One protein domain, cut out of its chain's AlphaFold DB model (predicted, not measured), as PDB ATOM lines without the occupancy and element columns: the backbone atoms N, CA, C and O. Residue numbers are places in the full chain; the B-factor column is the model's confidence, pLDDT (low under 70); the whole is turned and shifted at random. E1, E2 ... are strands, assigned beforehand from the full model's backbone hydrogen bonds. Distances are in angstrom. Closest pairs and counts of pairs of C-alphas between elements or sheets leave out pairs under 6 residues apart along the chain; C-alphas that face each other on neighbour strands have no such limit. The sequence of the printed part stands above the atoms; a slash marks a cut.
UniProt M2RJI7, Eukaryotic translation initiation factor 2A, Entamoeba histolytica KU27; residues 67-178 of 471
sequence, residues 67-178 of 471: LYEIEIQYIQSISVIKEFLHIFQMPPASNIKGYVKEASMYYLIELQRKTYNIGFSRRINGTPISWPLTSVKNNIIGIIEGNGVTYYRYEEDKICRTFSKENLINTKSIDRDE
ATOM      1  N   LEU A  67     -23.916  12.443 -28.916       93.81
ATOM      2  CA  LEU A  67     -24.159  11.590 -30.079       93.81
ATOM      3  C   LEU A  67     -23.215  11.956 -31.223       93.81
ATOM      4  O   LEU A  67     -22.605  11.076 -31.826       93.81
ATOM      5  N   TYR A  68     -23.113  13.251 -31.521       93.06
ATOM      6  CA  TYR A  68     -22.245  13.807 -32.554       93.06
ATOM      7  C   TYR A  68     -22.081  15.320 -32.363       93.06
ATOM      8  O   TYR A  68     -22.835  15.958 -31.624       93.06
ATOM      9  N   GLU A  69     -21.108  15.902 -33.062       92.12
ATOM     10  CA  GLU A  69     -20.832  17.338 -33.056       92.12
ATOM     11  C   GLU A  69     -20.950  17.918 -34.470       92.12
ATOM     12  O   GLU A  69     -20.639  17.257 -35.462       92.12
ATOM     13  N   ILE A  70     -21.407  19.166 -34.560       90.94
ATOM     14  CA  ILE A  70     -21.493  19.937 -35.803       90.94
ATOM     15  C   ILE A  70     -20.515  21.108 -35.696       90.94
ATOM     16  O   ILE A  70     -20.764  22.086 -34.988       90.94
ATOM     17  N   GLU A  71     -19.398  21.027 -36.415       89.44
ATOM     18  CA  GLU A  71     -18.292  21.992 -36.330       89.44
ATOM     19  C   GLU A  71     -18.498  23.226 -37.233       89.44
ATOM     20  O   GLU A  71     -17.731  23.488 -38.163       89.44
ATOM     21  N   ILE A  72     -19.543  24.013 -36.964       87.38
ATOM     22  CA  ILE A  72     -19.775  25.304 -37.631       87.38
ATOM     23  C   ILE A  72     -19.504  26.438 -36.642       87.38
ATOM     24  O   ILE A  72     -20.220  26.617 -35.664       87.38
ATOM     25  N   GLN A  73     -18.464  27.225 -36.911       87.44
ATOM     26  CA  GLN A  73     -18.092  28.389 -36.096       87.44
ATOM     27  C   GLN A  73     -18.827  29.647 -36.566       87.44
ATOM     28  O   GLN A  73     -19.339  29.675 -37.683       87.44
ATOM     29  N   TYR A  74     -18.817  30.712 -35.760       86.62
ATOM     30  CA  TYR A  74     -19.378  32.022 -36.133       86.62
ATOM     31  C   TYR A  74     -20.867  31.961 -36.524       86.62
ATOM     32  O   TYR A  74     -21.302  32.585 -37.496       86.62
ATOM     33  N   ILE A  75     -21.640  31.165 -35.782       88.25
ATOM     34  CA  ILE A  75     -23.091  31.049 -35.949       88.25
ATOM     35  C   ILE A  75     -23.732  32.369 -35.520       88.25
ATOM     36  O   ILE A  75     -23.673  32.744 -34.352       88.25
ATOM     37  N   GLN A  76     -24.345  33.060 -36.477       86.94
ATOM     38  CA  GLN A  76     -25.053  34.318 -36.255       86.94
ATOM     39  C   GLN A  76     -26.547  34.094 -36.001       86.94
ATOM     40  O   GLN A  76     -27.166  34.826 -35.231       86.94
ATOM     41  N   SER A  77     -27.136  33.104 -36.671       86.88
ATOM     42  CA  SER A  77     -28.539  32.724 -36.498       86.88
ATOM     43  C   SER A  77     -28.680  31.214 -36.603       86.88
ATOM     44  O   SER A  77     -28.007  30.573 -37.415       86.88
ATOM     45  N   ILE A  78     -29.552  30.656 -35.771       89.12
ATOM     46  CA  ILE A  78     -29.792  29.223 -35.660       89.12
ATOM     47  C   ILE A  78     -31.264  28.983 -35.335       89.12
ATOM     48  O   ILE A  78     -31.871  29.719 -34.559       89.12
ATOM     49  N   SER A  79     -31.869  27.973 -35.952       87.44
ATOM     50  CA  SER A  79     -33.220  27.531 -35.605       87.44
ATOM     51  C   SER A  79     -33.405  26.060 -35.922       87.44
ATOM     52  O   SER A  79     -32.883  25.563 -36.917       87.44
ATOM     53  N   VAL A  80     -34.186  25.380 -35.089       88.50
ATOM     54  CA  VAL A  80     -34.604  23.997 -35.316       88.50
ATOM     55  C   VAL A  80     -36.080  24.012 -35.692       88.50
ATOM     56  O   VAL A  80     -36.920  24.457 -34.913       88.50
ATOM     57  N   ILE A  81     -36.391  23.547 -36.899       85.81
ATOM     58  CA  ILE A  81     -37.752  23.453 -37.424       85.81
ATOM     59  C   ILE A  81     -37.994  21.995 -37.791       85.81
ATOM     60  O   ILE A  81     -37.463  21.493 -38.779       85.81
ATOM     61  N   LYS A  82     -38.804  21.314 -36.971       84.19
ATOM     62  CA  LYS A  82     -38.959  19.852 -37.009       84.19
ATOM     63  C   LYS A  82     -37.584  19.166 -36.860       84.19
ATOM     64  O   LYS A  82     -36.901  19.405 -35.866       84.19
ATOM     65  N   GLU A  83     -37.179  18.343 -37.819       89.44
ATOM     66  CA  GLU A  83     -35.867  17.697 -37.918       89.44
ATOM     67  C   GLU A  83     -34.789  18.553 -38.610       89.44
ATOM     68  O   GLU A  83     -33.621  18.163 -38.624       89.44
ATOM     69  N   PHE A  84     -35.131  19.724 -39.155       91.19
ATOM     70  CA  PHE A  84     -34.184  20.569 -39.881       91.19
ATOM     71  C   PHE A  84     -33.559  21.641 -38.988       91.19
ATOM     72  O   PHE A  84     -34.237  22.473 -38.386       91.19
ATOM     73  N   LEU A  85     -32.233  21.650 -38.947       92.94
ATOM     74  CA  LEU A  85     -31.396  22.659 -38.326       92.94
ATOM     75  C   LEU A  85     -30.938  23.669 -39.385       92.94
ATOM     76  O   LEU A  85     -30.182  23.351 -40.306       92.94
ATOM     77  N   HIS A  86     -31.401  24.901 -39.227       92.88
ATOM     78  CA  HIS A  86     -31.046  26.048 -40.046       92.88
ATOM     79  C   HIS A  86     -29.905  26.800 -39.367       92.88
ATOM     80  O   HIS A  86     -30.040  27.184 -38.207       92.88
ATOM     81  N   ILE A  87     -28.800  27.037 -40.076       92.31
ATOM     82  CA  ILE A  87     -27.653  27.793 -39.556       92.31
ATOM     83  C   ILE A  87     -27.242  28.860 -40.561       92.31
ATOM     84  O   ILE A  87     -26.995  28.565 -41.729       92.31
ATOM     85  N   PHE A  88     -27.113  30.098 -40.089       91.62
ATOM     86  CA  PHE A  88     -26.430  31.166 -40.803       91.62
ATOM     87  C   PHE A  88     -25.091  31.457 -40.128       91.62
ATOM     88  O   PHE A  88     -25.032  31.953 -39.003       91.62
ATOM     89  N   GLN A  89     -24.014  31.131 -40.835       90.25
ATOM     90  CA  GLN A  89     -22.641  31.415 -40.457       90.25
ATOM     91  C   GLN A  89     -22.208  32.751 -41.062       90.25
ATOM     92  O   GLN A  89     -22.292  32.952 -42.277       90.25
ATOM     93  N   MET A  90     -21.670  33.633 -40.223       89.00
ATOM     94  CA  MET A  90     -21.104  34.909 -40.646       89.00
ATOM     95  C   MET A  90     -19.727  35.107 -40.004       89.00
ATOM     96  O   MET A  90     -19.632  35.628 -38.891       89.00
ATOM     97  N   PRO A  91     -18.645  34.688 -40.683       87.75
ATOM     98  CA  PRO A  91     -17.294  34.864 -40.176       87.75
ATOM     99  C   PRO A  91     -16.938  36.360 -40.059       87.75
ATOM    100  O   PRO A  91     -17.346  37.156 -40.911       87.75
ATOM    101  N   PRO A  92     -16.178  36.776 -39.029       85.56
ATOM    102  CA  PRO A  92     -15.719  38.158 -38.911       85.56
ATOM    103  C   PRO A  92     -14.713  38.482 -40.024       85.56
ATOM    104  O   PRO A  92     -14.042  37.589 -40.518       85.56
ATOM    105  N   ALA A  93     -14.523  39.757 -40.376       82.38
ATOM    106  CA  ALA A  93     -13.528  40.138 -41.393       82.38
ATOM    107  C   ALA A  93     -12.079  39.775 -40.993       82.38
ATOM    108  O   ALA A  93     -11.223  39.513 -41.837       82.38
ATOM    109  N   SER A  94     -11.795  39.751 -39.692       81.19
ATOM    110  CA  SER A  94     -10.509  39.331 -39.135       81.19
ATOM    111  C   SER A  94     -10.698  38.753 -37.737       81.19
ATOM    112  O   SER A  94     -11.653  39.103 -37.044       81.19
ATOM    113  N   ASN A  95      -9.787  37.880 -37.324       78.88
ATOM    114  CA  ASN A  95      -9.693  37.345 -35.973       78.88
ATOM    115  C   ASN A  95      -8.243  37.467 -35.461       78.88
ATOM    116  O   ASN A  95      -7.375  38.019 -36.135       78.88
ATOM    117  N   ILE A  96      -7.964  36.927 -34.270       74.88
ATOM    118  CA  ILE A  96      -6.633  36.972 -33.629       74.88
ATOM    119  C   ILE A  96      -5.532  36.349 -34.517       74.88
ATOM    120  O   ILE A  96      -4.365  36.708 -34.401       74.88
ATOM    121  N   LYS A  97      -5.894  35.437 -35.429       77.31
ATOM    122  CA  LYS A  97      -4.972  34.774 -36.365       77.31
ATOM    123  C   LYS A  97      -4.797  35.532 -37.691       77.31
ATOM    124  O   LYS A  97      -4.024  35.084 -38.532       77.31
ATOM    125  N   GLY A  98      -5.492  36.654 -37.885       81.62
ATOM    126  CA  GLY A  98      -5.410  37.493 -39.081       81.62
ATOM    127  C   GLY A  98      -6.729  37.607 -39.845       81.62
ATOM    128  O   GLY A  98      -7.816  37.449 -39.292       81.62
ATOM    129  N   TYR A  99      -6.639  37.935 -41.134       77.62
ATOM    130  CA  TYR A  99      -7.805  38.101 -42.003       77.62
ATOM    131  C   TYR A  99      -8.523  36.766 -42.227       77.62
ATOM    132  O   TYR A  99      -7.886  35.764 -42.561       77.62
ATOM    133  N   VAL A 100      -9.848  36.752 -42.088       77.19
ATOM    134  CA  VAL A 100     -10.653  35.548 -42.323       77.19
ATOM    135  C   VAL A 100     -11.236  35.641 -43.725       77.19
ATOM    136  O   VAL A 100     -12.049  36.507 -44.027       77.19
ATOM    137  N   LYS A 101     -10.798  34.743 -44.608       75.06
ATOM    138  CA  LYS A 101     -11.206  34.715 -46.021       75.06
ATOM    139  C   LYS A 101     -12.384  33.764 -46.276       75.06
ATOM    140  O   LYS A 101     -12.512  33.217 -47.368       75.06
ATOM    141  N   GLU A 102     -13.208  33.535 -45.258       80.75
ATOM    142  CA  GLU A 102     -14.383  32.664 -45.324       80.75
ATOM    143  C   GLU A 102     -15.616  33.490 -45.723       80.75
ATOM    144  O   GLU A 102     -15.792  34.625 -45.282       80.75
ATOM    145  N   ALA A 103     -16.457  32.946 -46.603       84.81
ATOM    146  CA  ALA A 103     -17.707  33.595 -46.985       84.81
ATOM    147  C   ALA A 103     -18.796  33.336 -45.937       84.81
ATOM    148  O   ALA A 103     -18.761  32.317 -45.250       84.81
ATOM    149  N   SER A 104     -19.803  34.208 -45.866       89.19
ATOM    150  CA  SER A 104     -21.017  33.906 -45.107       89.19
ATOM    151  C   SER A 104     -21.796  32.782 -45.788       89.19
ATOM    152  O   SER A 104     -22.026  32.805 -47.004       89.19
ATOM    153  N   MET A 105     -22.199  31.797 -44.996       89.06
ATOM    154  CA  MET A 105     -22.787  30.551 -45.470       89.06
ATOM    155  C   MET A 105     -24.091  30.269 -44.742       89.06
ATOM    156  O   MET A 105     -24.225  30.496 -43.543       89.06
ATOM    157  N   TYR A 106     -25.051  29.742 -45.480       91.19
ATOM    158  CA  TYR A 106     -26.261  29.149 -44.948       91.19
ATOM    159  C   TYR A 106     -26.179  27.631 -45.071       91.19
ATOM    160  O   TYR A 106     -25.781  27.128 -46.125       91.19
ATOM    161  N   TYR A 107     -26.586  26.921 -44.023       90.88
ATOM    162  CA  TYR A 107     -26.651  25.467 -43.973       90.88
ATOM    163  C   TYR A 107     -28.051  25.024 -43.562       90.88
ATOM    164  O   TYR A 107     -28.615  25.533 -42.592       90.88
ATOM    165  N   LEU A 108     -28.579  24.048 -44.294       91.56
ATOM    166  CA  LEU A 108     -29.767  23.295 -43.929       91.56
ATOM    167  C   LEU A 108     -29.330  21.861 -43.641       91.56
ATOM    168  O   LEU A 108     -28.912  21.129 -44.544       91.56
ATOM    169  N   ILE A 109     -29.406  21.490 -42.371       90.44
ATOM    170  CA  ILE A 109     -28.933  20.212 -41.856       90.44
ATOM    171  C   ILE A 109     -30.142  19.409 -41.390       90.44
ATOM    172  O   ILE A 109     -30.905  19.883 -40.562       90.44
ATOM    173  N   GLU A 110     -30.323  18.199 -41.899       91.19
ATOM    174  CA  GLU A 110     -31.294  17.261 -41.336       91.19
ATOM    175  C   GLU A 110     -30.638  16.527 -40.172       91.19
ATOM    176  O   GLU A 110     -29.579  15.904 -40.314       91.19
ATOM    177  N   LEU A 111     -31.251  16.639 -39.001       91.56
ATOM    178  CA  LEU A 111     -30.844  15.918 -37.809       91.56
ATOM    179  C   LEU A 111     -31.386  14.492 -37.873       91.56
ATOM    180  O   LEU A 111     -32.494  14.243 -38.336       91.56
ATOM    181  N   GLN A 112     -30.616  13.546 -37.354       91.44
ATOM    182  CA  GLN A 112     -31.044  12.169 -37.148       91.44
ATOM    183  C   GLN A 112     -30.565  11.733 -35.764       91.44
ATOM    184  O   GLN A 112     -29.652  12.318 -35.192       91.44
ATOM    185  N   ARG A 113     -31.138  10.671 -35.193       87.69
ATOM    186  CA  ARG A 113     -30.811  10.276 -33.807       87.69
ATOM    187  C   ARG A 113     -29.324   9.984 -33.557       87.69
ATOM    188  O   ARG A 113     -28.902  10.022 -32.412       87.69
ATOM    189  N   LYS A 114     -28.537   9.630 -34.577       86.88
ATOM    190  CA  LYS A 114     -27.110   9.270 -34.421       86.88
ATOM    191  C   LYS A 114     -26.184   9.935 -35.440       86.88
ATOM    192  O   LYS A 114     -24.985   9.674 -35.433       86.88
ATOM    193  N   THR A 115     -26.735  10.732 -36.340       87.69
ATOM    194  CA  THR A 115     -26.053  11.277 -37.515       87.69
ATOM    195  C   THR A 115     -26.725  12.579 -37.915       87.69
ATOM    196  O   THR A 115     -27.789  12.926 -37.410       87.69
ATOM    197  N   TYR A 116     -26.125  13.300 -38.848       88.44
ATOM    198  CA  TYR A 116     -26.775  14.412 -39.516       88.44
ATOM    199  C   TYR A 116     -26.403  14.401 -40.996       88.44
ATOM    200  O   TYR A 116     -25.381  13.832 -41.394       88.44
ATOM    201  N   ASN A 117     -27.233  15.041 -41.811       85.62
ATOM    202  CA  ASN A 117     -26.975  15.220 -43.230       85.62
ATOM    203  C   ASN A 117     -27.042  16.706 -43.585       85.62
ATOM    204  O   ASN A 117     -28.031  17.384 -43.313       85.62
ATOM    205  N   ILE A 118     -25.986  17.226 -44.209       84.06
ATOM    206  CA  ILE A 118     -26.001  18.586 -44.750       84.06
ATOM    207  C   ILE A 118     -26.589  18.503 -46.159       84.06
ATOM    208  O   ILE A 118     -25.853  18.474 -47.139       84.06
ATOM    209  N   GLY A 119     -27.914  18.450 -46.276       79.44
ATOM    210  CA  GLY A 119     -28.555  18.298 -47.586       79.44
ATOM    211  C   GLY A 119     -28.572  19.568 -48.441       79.44
ATOM    212  O   GLY A 119     -28.870  19.499 -49.637       79.44
ATOM    213  N   PHE A 120     -28.243  20.735 -47.872       87.31
ATOM    214  CA  PHE A 120     -28.113  21.977 -48.637       87.31
ATOM    215  C   PHE A 120     -27.213  23.007 -47.958       87.31
ATOM    216  O   PHE A 120     -27.257  23.206 -46.742       87.31
ATOM    217  N   SER A 121     -26.417  23.705 -48.767       88.44
ATOM    218  CA  SER A 121     -25.645  24.857 -48.308       88.44
ATOM    219  C   SER A 121     -25.552  25.926 -49.388       88.44
ATOM    220  O   SER A 121     -25.408  25.611 -50.572       88.44
ATOM    221  N   ARG A 122     -25.556  27.195 -48.990       86.50
ATOM    222  CA  ARG A 122     -25.532  28.312 -49.933       86.50
ATOM    223  C   ARG A 122     -24.695  29.464 -49.414       86.50
ATOM    224  O   ARG A 122     -24.771  29.810 -48.242       86.50
ATOM    225  N   ARG A 123     -23.931  30.099 -50.302       88.19
ATOM    226  CA  ARG A 123     -23.279  31.370 -49.985       88.19
ATOM    227  C   ARG A 123     -24.331  32.471 -49.942       88.19
ATOM    228  O   ARG A 123     -25.066  32.644 -50.910       88.19
ATOM    229  N   ILE A 124     -24.353  33.235 -48.857       86.88
ATOM    230  CA  ILE A 124     -25.265  34.364 -48.679       86.88
ATOM    231  C   ILE A 124     -24.451  35.654 -48.666       86.88
ATOM    232  O   ILE A 124     -23.399  35.740 -48.036       86.88
ATOM    233  N   ASN A 125     -24.930  36.663 -49.388       83.56
ATOM    234  CA  ASN A 125     -24.297  37.975 -49.420       83.56
ATOM    235  C   ASN A 125     -24.998  38.898 -48.420       83.56
ATOM    236  O   ASN A 125     -26.164  39.238 -48.610       83.56
ATOM    237  N   GLY A 126     -24.270  39.326 -47.389       81.75
ATOM    238  CA  GLY A 126     -24.803  40.187 -46.333       81.75
ATOM    239  C   GLY A 126     -25.690  39.445 -45.333       81.75
ATOM    240  O   GLY A 126     -25.705  38.215 -45.283       81.75
ATOM    241  N   THR A 127     -26.405  40.210 -44.512       80.88
ATOM    242  CA  THR A 127     -27.300  39.672 -43.484       80.88
ATOM    243  C   THR A 127     -28.668  39.335 -44.088       80.88
ATOM    244  O   THR A 127     -29.234  40.178 -44.792       80.88
ATOM    245  N   PRO A 128     -29.223  38.140 -43.817       79.88
ATOM    246  CA  PRO A 128     -30.594  37.786 -44.162       79.88
ATOM    247  C   PRO A 128     -31.599  38.836 -43.682       79.88
ATOM    248  O   PRO A 128     -31.496  39.340 -42.568       79.88
ATOM    249  N   ILE A 129     -32.576  39.153 -44.532       72.81
ATOM    250  CA  ILE A 129     -33.668  40.087 -44.199       72.81
ATOM    251  C   ILE A 129     -34.827  39.343 -43.516       72.81
ATOM    252  O   ILE A 129     -35.612  39.947 -42.796       72.81
ATOM    253  N   SER A 130     -34.927  38.033 -43.741       78.62
ATOM    254  CA  SER A 130     -35.923  37.133 -43.163       78.62
ATOM    255  C   SER A 130     -35.246  35.843 -42.707       78.62
ATOM    256  O   SER A 130     -34.184  35.464 -43.217       78.62
ATOM    257  N   TRP A 131     -35.860  35.178 -41.734       82.06
ATOM    258  CA  TRP A 131     -35.368  33.929 -41.173       82.06
ATOM    259  C   TRP A 131     -36.545  32.999 -40.825       82.06
ATOM    260  O   TRP A 131     -37.555  33.493 -40.325       82.06
ATOM    261  N   PRO A 132     -36.452  31.678 -41.083       86.44
ATOM    262  CA  PRO A 132     -35.392  30.983 -41.824       86.44
ATOM    263  C   PRO A 132     -35.355  31.374 -43.312       86.44
ATOM    264  O   PRO A 132     -36.352  31.794 -43.892       86.44
ATOM    265  N   LEU A 133     -34.196  31.205 -43.958       86.88
ATOM    266  CA  LEU A 133     -34.027  31.531 -45.384       86.88
ATOM    267  C   LEU A 133     -34.714  30.548 -46.339       86.88
ATOM    268  O   LEU A 133     -34.957  30.885 -47.500       86.88
ATOM    269  N   THR A 134     -34.969  29.321 -45.886       91.06
ATOM    270  CA  THR A 134     -35.542  28.264 -46.720       91.06
ATOM    271  C   THR A 134     -36.747  27.635 -46.065       91.06
ATOM    272  O   THR A 134     -36.773  27.453 -44.851       91.06
ATOM    273  N   SER A 135     -37.676  27.181 -46.896       91.94
ATOM    274  CA  SER A 135     -38.736  26.268 -46.491       91.94
ATOM    275  C   SER A 135     -38.540  24.918 -47.180       91.94
ATOM    276  O   SER A 135     -38.040  24.865 -48.306       91.94
ATOM    277  N   VAL A 136     -38.901  23.827 -46.505       90.69
ATOM    278  CA  VAL A 136     -38.649  22.456 -46.971       90.69
ATOM    279  C   VAL A 136     -39.946  21.660 -46.974       90.69
ATOM    280  O   VAL A 136     -40.684  21.664 -45.988       90.69
ATOM    281  N   LYS A 137     -40.220  20.963 -48.079       90.12
ATOM    282  CA  LYS A 137     -41.361  20.054 -48.215       90.12
ATOM    283  C   LYS A 137     -41.106  18.986 -49.270       90.12
ATOM    284  O   LYS A 137     -40.693  19.319 -50.371       90.12
ATOM    285  N   ASN A 138     -41.424  17.724 -48.974       87.50
ATOM    286  CA  ASN A 138     -41.329  16.599 -49.920       87.50
ATOM    287  C   ASN A 138     -39.961  16.526 -50.629       87.50
ATOM    288  O   ASN A 138     -39.895  16.417 -51.853       87.50
ATOM    289  N   ASN A 139     -38.870  16.666 -49.869       87.44
ATOM    290  CA  ASN A 139     -37.494  16.756 -50.375       87.44
ATOM    291  C   ASN A 139     -37.256  17.910 -51.367       87.44
ATOM    292  O   ASN A 139     -36.276  17.902 -52.105       87.44
ATOM    293  N   ILE A 140     -38.127  18.919 -51.395       91.50
ATOM    294  CA  ILE A 140     -37.948  20.156 -52.149       91.50
ATOM    295  C   ILE A 140     -37.648  21.290 -51.180       91.50
ATOM    296  O   ILE A 140     -38.370  21.519 -50.210       91.50
ATOM    297  N   ILE A 141     -36.581  22.019 -51.473       93.12
ATOM    298  CA  ILE A 141     -36.163  23.210 -50.747       93.12
ATOM    299  C   ILE A 141     -36.544  24.409 -51.603       93.12
ATOM    300  O   ILE A 141     -36.143  24.489 -52.762       93.12
ATOM    301  N   GLY A 142     -37.301  25.338 -51.033       93.94
ATOM    302  CA  GLY A 142     -37.594  26.639 -51.621       93.94
ATOM    303  C   GLY A 142     -36.758  27.705 -50.928       93.94
ATOM    304  O   GLY A 142     -36.796  27.815 -49.702       93.94
ATOM    305  N   ILE A 143     -36.012  28.484 -51.707       92.50
ATOM    306  CA  ILE A 143     -35.218  29.616 -51.225       92.50
ATOM    307  C   ILE A 143     -35.489  30.845 -52.090       92.50
ATOM    308  O   ILE A 143     -35.586  30.754 -53.317       92.50
ATOM    309  N   ILE A 144     -35.603  32.007 -51.457       90.25
ATOM    310  CA  ILE A 144     -35.705  33.282 -52.168       90.25
ATOM    311  C   ILE A 144     -34.293  33.742 -52.539       90.25
ATOM    312  O   ILE A 144     -33.472  34.026 -51.668       90.25
ATOM    313  N   GLU A 145     -34.013  33.844 -53.839       83.62
ATOM    314  CA  GLU A 145     -32.710  34.260 -54.360       83.62
ATOM    315  C   GLU A 145     -32.843  35.286 -55.482       83.62
ATOM    316  O   GLU A 145     -33.359  35.003 -56.569       83.62
ATOM    317  N   GLY A 146     -32.298  36.481 -55.258       80.25
ATOM    318  CA  GLY A 146     -32.387  37.578 -56.217       80.25
ATOM    319  C   GLY A 146     -33.845  37.970 -56.465       80.25
ATOM    320  O   GLY A 146     -34.536  38.403 -55.549       80.25
ATOM    321  N   ASN A 147     -34.305  37.806 -57.706       83.88
ATOM    322  CA  ASN A 147     -35.640  38.216 -58.155       83.88
ATOM    323  C   ASN A 147     -36.655  37.060 -58.235       83.88
ATOM    324  O   ASN A 147     -37.587  37.122 -59.030       83.88
ATOM    325  N   GLY A 148     -36.477  35.984 -57.468       90.19
ATOM    326  CA  GLY A 148     -37.442  34.888 -57.493       90.19
ATOM    327  C   GLY A 148     -37.202  33.808 -56.455       90.19
ATOM    328  O   GLY A 148     -36.288  33.901 -55.632       90.19
ATOM    329  N   VAL A 149     -38.026  32.768 -56.527       94.06
ATOM    330  CA  VAL A 149     -37.896  31.563 -55.708       94.06
ATOM    331  C   VAL A 149     -37.189  30.506 -56.540       94.06
ATOM    332  O   VAL A 149     -37.612  30.193 -57.651       94.06
ATOM    333  N   THR A 150     -36.096  29.971 -56.010       93.69
ATOM    334  CA  THR A 150     -35.352  28.872 -56.628       93.69
ATOM    335  C   THR A 150     -35.596  27.603 -55.833       93.69
ATOM    336  O   THR A 150     -35.599  27.628 -54.601       93.69
ATOM    337  N   TYR A 151     -35.797  26.498 -56.545       94.38
ATOM    338  CA  TYR A 151     -36.080  25.206 -55.944       94.38
ATOM    339  C   TYR A 151     -34.887  24.275 -56.104       94.38
ATOM    340  O   TYR A 151     -34.268  24.202 -57.171       94.38
ATOM    341  N   TYR A 152     -34.603  23.526 -55.047       92.44
ATOM    342  CA  TYR A 152     -33.568  22.499 -54.996       92.44
ATOM    343  C   TYR A 152     -34.180  21.189 -54.521       92.44
ATOM    344  O   TYR A 152     -35.191  21.190 -53.819       92.44
ATOM    345  N   ARG A 153     -33.570  20.067 -54.896       88.94
ATOM    346  CA  ARG A 153     -33.941  18.758 -54.359       88.94
ATOM    347  C   ARG A 153     -33.017  18.436 -53.201       88.94
ATOM    348  O   ARG A 153     -31.818  18.402 -53.414       88.94
ATOM    349  N   TYR A 154     -33.549  18.210 -52.012       83.19
ATOM    350  CA  TYR A 154     -32.787  17.709 -50.875       83.19
ATOM    351  C   TYR A 154     -32.157  16.354 -51.243       83.19
ATOM    352  O   TYR A 154     -32.861  15.463 -51.720       83.19
ATOM    353  N   GLU A 155     -30.838  16.221 -51.083       71.50
ATOM    354  CA  GLU A 155     -30.095  14.990 -51.379       71.50
ATOM    355  C   GLU A 155     -29.672  14.314 -50.064       71.50
ATOM    356  O   GLU A 155     -28.995  14.922 -49.232       71.50
ATOM    357  N   GLU A 156     -30.077  13.055 -49.878       62.59
ATOM    358  CA  GLU A 156     -29.830  12.267 -48.656       62.59
ATOM    359  C   GLU A 156     -28.397  11.691 -48.580       62.59
ATOM    360  O   GLU A 156     -27.894  11.379 -47.502       62.59
ATOM    361  N   ASP A 157     -27.691  11.609 -49.712       53.09
ATOM    362  CA  ASP A 157     -26.493  10.765 -49.874       53.09
ATOM    363  C   ASP A 157     -25.180  11.336 -49.288       53.09
ATOM    364  O   ASP A 157     -24.106  10.769 -49.504       53.09
ATOM    365  N   LYS A 158     -25.213  12.441 -48.526       55.81
ATOM    366  CA  LYS A 158     -24.020  13.035 -47.883       55.81
ATOM    367  C   LYS A 158     -24.064  12.944 -46.359       55.81
ATOM    368  O   LYS A 158     -23.947  13.942 -45.650       55.81
ATOM    369  N   ILE A 159     -24.172  11.718 -45.846       52.84
ATOM    370  CA  ILE A 159     -24.062  11.437 -44.409       52.84
ATOM    371  C   ILE A 159     -22.651  11.815 -43.925       52.84
ATOM    372  O   ILE A 159     -21.682  11.081 -44.127       52.84
ATOM    373  N   CYS A 160     -22.532  12.968 -43.270       51.41
ATOM    374  CA  CYS A 160     -21.278  13.447 -42.700       51.41
ATOM    375  C   CYS A 160     -21.172  12.987 -41.242       51.41
ATOM    376  O   CYS A 160     -22.037  13.286 -40.425       51.41
ATOM    377  N   ARG A 161     -20.087  12.284 -40.893       44.41
ATOM    378  CA  ARG A 161     -19.697  12.040 -39.486       44.41
ATOM    379  C   ARG A 161     -18.660  13.047 -38.976       44.41
ATOM    380  O   ARG A 161     -18.362  13.071 -37.788       44.41
ATOM    381  N   THR A 162     -18.097  13.855 -39.872       42.25
ATOM    382  CA  THR A 162     -17.106  14.900 -39.582       42.25
ATOM    383  C   THR A 162     -17.278  16.003 -40.628       42.25
ATOM    384  O   THR A 162     -17.449  15.709 -41.812       42.25
ATOM    385  N   PHE A 163     -17.311  17.266 -40.205       47.72
ATOM    386  CA  PHE A 163     -17.577  18.413 -41.075       47.72
ATOM    387  C   PHE A 163     -16.369  18.708 -41.981       47.72
ATOM    388  O   PHE A 163     -15.296  19.054 -41.496       47.72
ATOM    389  N   SER A 164     -16.522  18.616 -43.305       49.78
ATOM    390  CA  SER A 164     -15.531  19.154 -44.244       49.78
ATOM    391  C   SER A 164     -15.994  20.524 -44.740       49.78
ATOM    392  O   SER A 164     -16.984  20.617 -45.464       49.78
ATOM    393  N   LYS A 165     -15.256  21.580 -44.371       51.78
ATOM    394  CA  LYS A 165     -15.494  23.002 -44.714       51.78
ATOM    395  C   LYS A 165     -15.658  23.308 -46.209       51.78
ATOM    396  O   LYS A 165     -16.093  24.398 -46.569       51.78
ATOM    397  N   GLU A 166     -15.307  22.378 -47.084       49.72
ATOM    398  CA  GLU A 166     -15.248  22.600 -48.519       49.72
ATOM    399  C   GLU A 166     -16.352  21.817 -49.219       49.72
ATOM    400  O   GLU A 166     -16.281  20.600 -49.366       49.72
ATOM    401  N   ASN A 167     -17.401  22.541 -49.604       54.94
ATOM    402  CA  ASN A 167     -18.044  22.531 -50.921       54.94
ATOM    403  C   ASN A 167     -19.478  23.024 -50.763       54.94
ATOM    404  O   ASN A 167     -20.202  22.568 -49.885       54.94
ATOM    405  N   LEU A 168     -19.909  23.938 -51.631       61.41
ATOM    406  CA  LEU A 168     -21.332  24.207 -51.790       61.41
ATOM    407  C   LEU A 168     -22.033  22.870 -52.090       61.41
ATOM    408  O   LEU A 168     -21.779  22.239 -53.116       61.41
ATOM    409  N   ILE A 169     -22.873  22.415 -51.172       72.06
ATOM    410  CA  ILE A 169     -23.698  21.224 -51.323       72.06
ATOM    411  C   ILE A 169     -24.999  21.612 -52.012       72.06
ATOM    412  O   ILE A 169     -25.608  22.622 -51.658       72.06
ATOM    413  N   ASN A 170     -25.418  20.775 -52.968       69.69
ATOM    414  CA  ASN A 170     -26.696  20.899 -53.658       69.69
ATOM    415  C   ASN A 170     -26.834  22.236 -54.411       69.69
ATOM    416  O   ASN A 170     -27.703  23.067 -54.161       69.69
ATOM    417  N   THR A 171     -25.900  22.472 -55.337       71.50
ATOM    418  CA  THR A 171     -25.795  23.724 -56.105       71.50
ATOM    419  C   THR A 171     -26.701  23.785 -57.326       71.50
ATOM    420  O   THR A 171     -26.937  24.880 -57.845       71.50
ATOM    421  N   LYS A 172     -27.194  22.636 -57.802       84.44
ATOM    422  CA  LYS A 172     -27.985  22.536 -59.028       84.44
ATOM    423  C   LYS A 172     -29.465  22.735 -58.713       84.44
ATOM    424  O   LYS A 172     -30.117  21.847 -58.174       84.44
ATOM    425  N   SER A 173     -29.997  23.897 -59.080       90.00
ATOM    426  CA  SER A 173     -31.434  24.158 -58.992       90.00
ATOM    427  C   SER A 173     -32.206  23.223 -59.920       90.00
ATOM    428  O   SER A 173     -31.775  22.969 -61.048       90.00
ATOM    429  N   ILE A 174     -33.363  22.758 -59.463       93.44
ATOM    430  CA  ILE A 174     -34.274  21.926 -60.258       93.44
ATOM    431  C   ILE A 174     -35.338  22.756 -60.981       93.44
ATOM    432  O   ILE A 174     -35.892  22.290 -61.970       93.44
ATOM    433  N   ASP A 175     -35.631  23.961 -60.484       94.44
ATOM    434  CA  ASP A 175     -36.650  24.862 -61.028       94.44
ATOM    435  C   ASP A 175     -36.487  26.282 -60.452       94.44
ATOM    436  O   ASP A 175     -35.782  26.477 -59.453       94.44
ATOM    437  N   ARG A 176     -37.152  27.274 -61.050       94.56
ATOM    438  CA  ARG A 176     -37.182  28.665 -60.588       94.56
ATOM    439  C   ARG A 176     -38.450  29.379 -61.062       94.56
ATOM    440  O   ARG A 176     -38.790  29.305 -62.235       94.56
ATOM    441  N   ASP A 177     -39.085  30.133 -60.166       95.81
ATOM    442  CA  ASP A 177     -40.191  31.039 -60.497       95.81
ATOM    443  C   ASP A 177     -39.781  32.504 -60.272       95.81
ATOM    444  O   ASP A 177     -39.132  32.846 -59.275       95.81
ATOM    445  N   GLU A 178     -40.175  33.388 -61.188       94.19
ATOM    446  CA  GLU A 178     -39.923  34.833 -61.110       94.19
ATOM    447  C   GLU A 178     -40.929  35.526 -60.179       94.19
ATOM    448  O   GLU A 178     -41.915  36.120 -60.602       94.19
TER     449      GLU A 178
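Overview. This is residues 67 to 178 of the 471 residues of the protein "Eukaryotic translation initiation factor 2A" of Entamoeba histolytica KU27 (UniProt M2RJI7). Two strongly twisted four-stranded sheets, E2 to E5 and E6 to E9, stand next to each other with a gap between them, and a long unnamed stretch, residues 154 to 174, leaves the second sheet, runs past the edge strand E5 of the first and comes back to E9. A second long loop, residues 90 to 104, reaches away from the end of the first sheet, and the short strand E1 lies apart from both sheets. The printed part has 112 residues with no named helix and nine named strands, E1 to E9 in chain order; the class is all strand, though under half of the residues, 51, are in named elements. Both sheets are antiparallel, in the orders E2 E3 E4 E5 and E6 E7 E8 E9, and the whole is compact, with a radius of gyration of the C-alphas of 14.2 A and spans of 43 by 37 by 22 A.

Arrangement. E2, residues 75 to 81, E3, residues 84 to 89, E4, residues 105 to 111, and E5, residues 116 to 123, form a meander, each strand the antiparallel neighbour of the one before. Within hydrogen-bond range are N 79 and O 86 of E2 and E3 at 3.0 A, N 87 and O 107 of E3 and E4 at 2.9 A, and N 106 and O 122 of E4 and E5 at 2.8 A. E5 bends by 56 degrees at residue 119. Its residues 116 to 117 also pair, antiparallel, with residues 159 to 160. E6, residues 134 to 137, E7, residues 140 to 145, E8, residues 148 to 153, and E9, residues 175 to 177, form a second meander; N 135 and O 142 are 3.0 A apart, N 143 and O 150 3.0 A, and N 151 and O 175 2.9 A. E4 and E6 are near each other, with 5 pairs of C-alphas within 10 A. E5 and E7 are only just apart, at 8.4 A. E1, residues 67 to 70, pairs with no named strand.

Along the chain. E1 begins at C-alpha 67, (-24.159, 11.590, -30.079). E5 is 20.2 A long, E4 18.4 A, E8 16.8 A and E2 16.6 A. E9 ends at C-alpha 177, (-40.191, 31.039, -60.497).

Size, cuts and confidence. The C-alphas of Ile 96 and Asn 138, the two farthest apart, are 43.4 A apart. The printed part has no cut. The links E3 to E4 and E8 to E9 are long. The mean pLDDT of the printed part is 82.8; residues 156 to 168 and residue 170 are under 70.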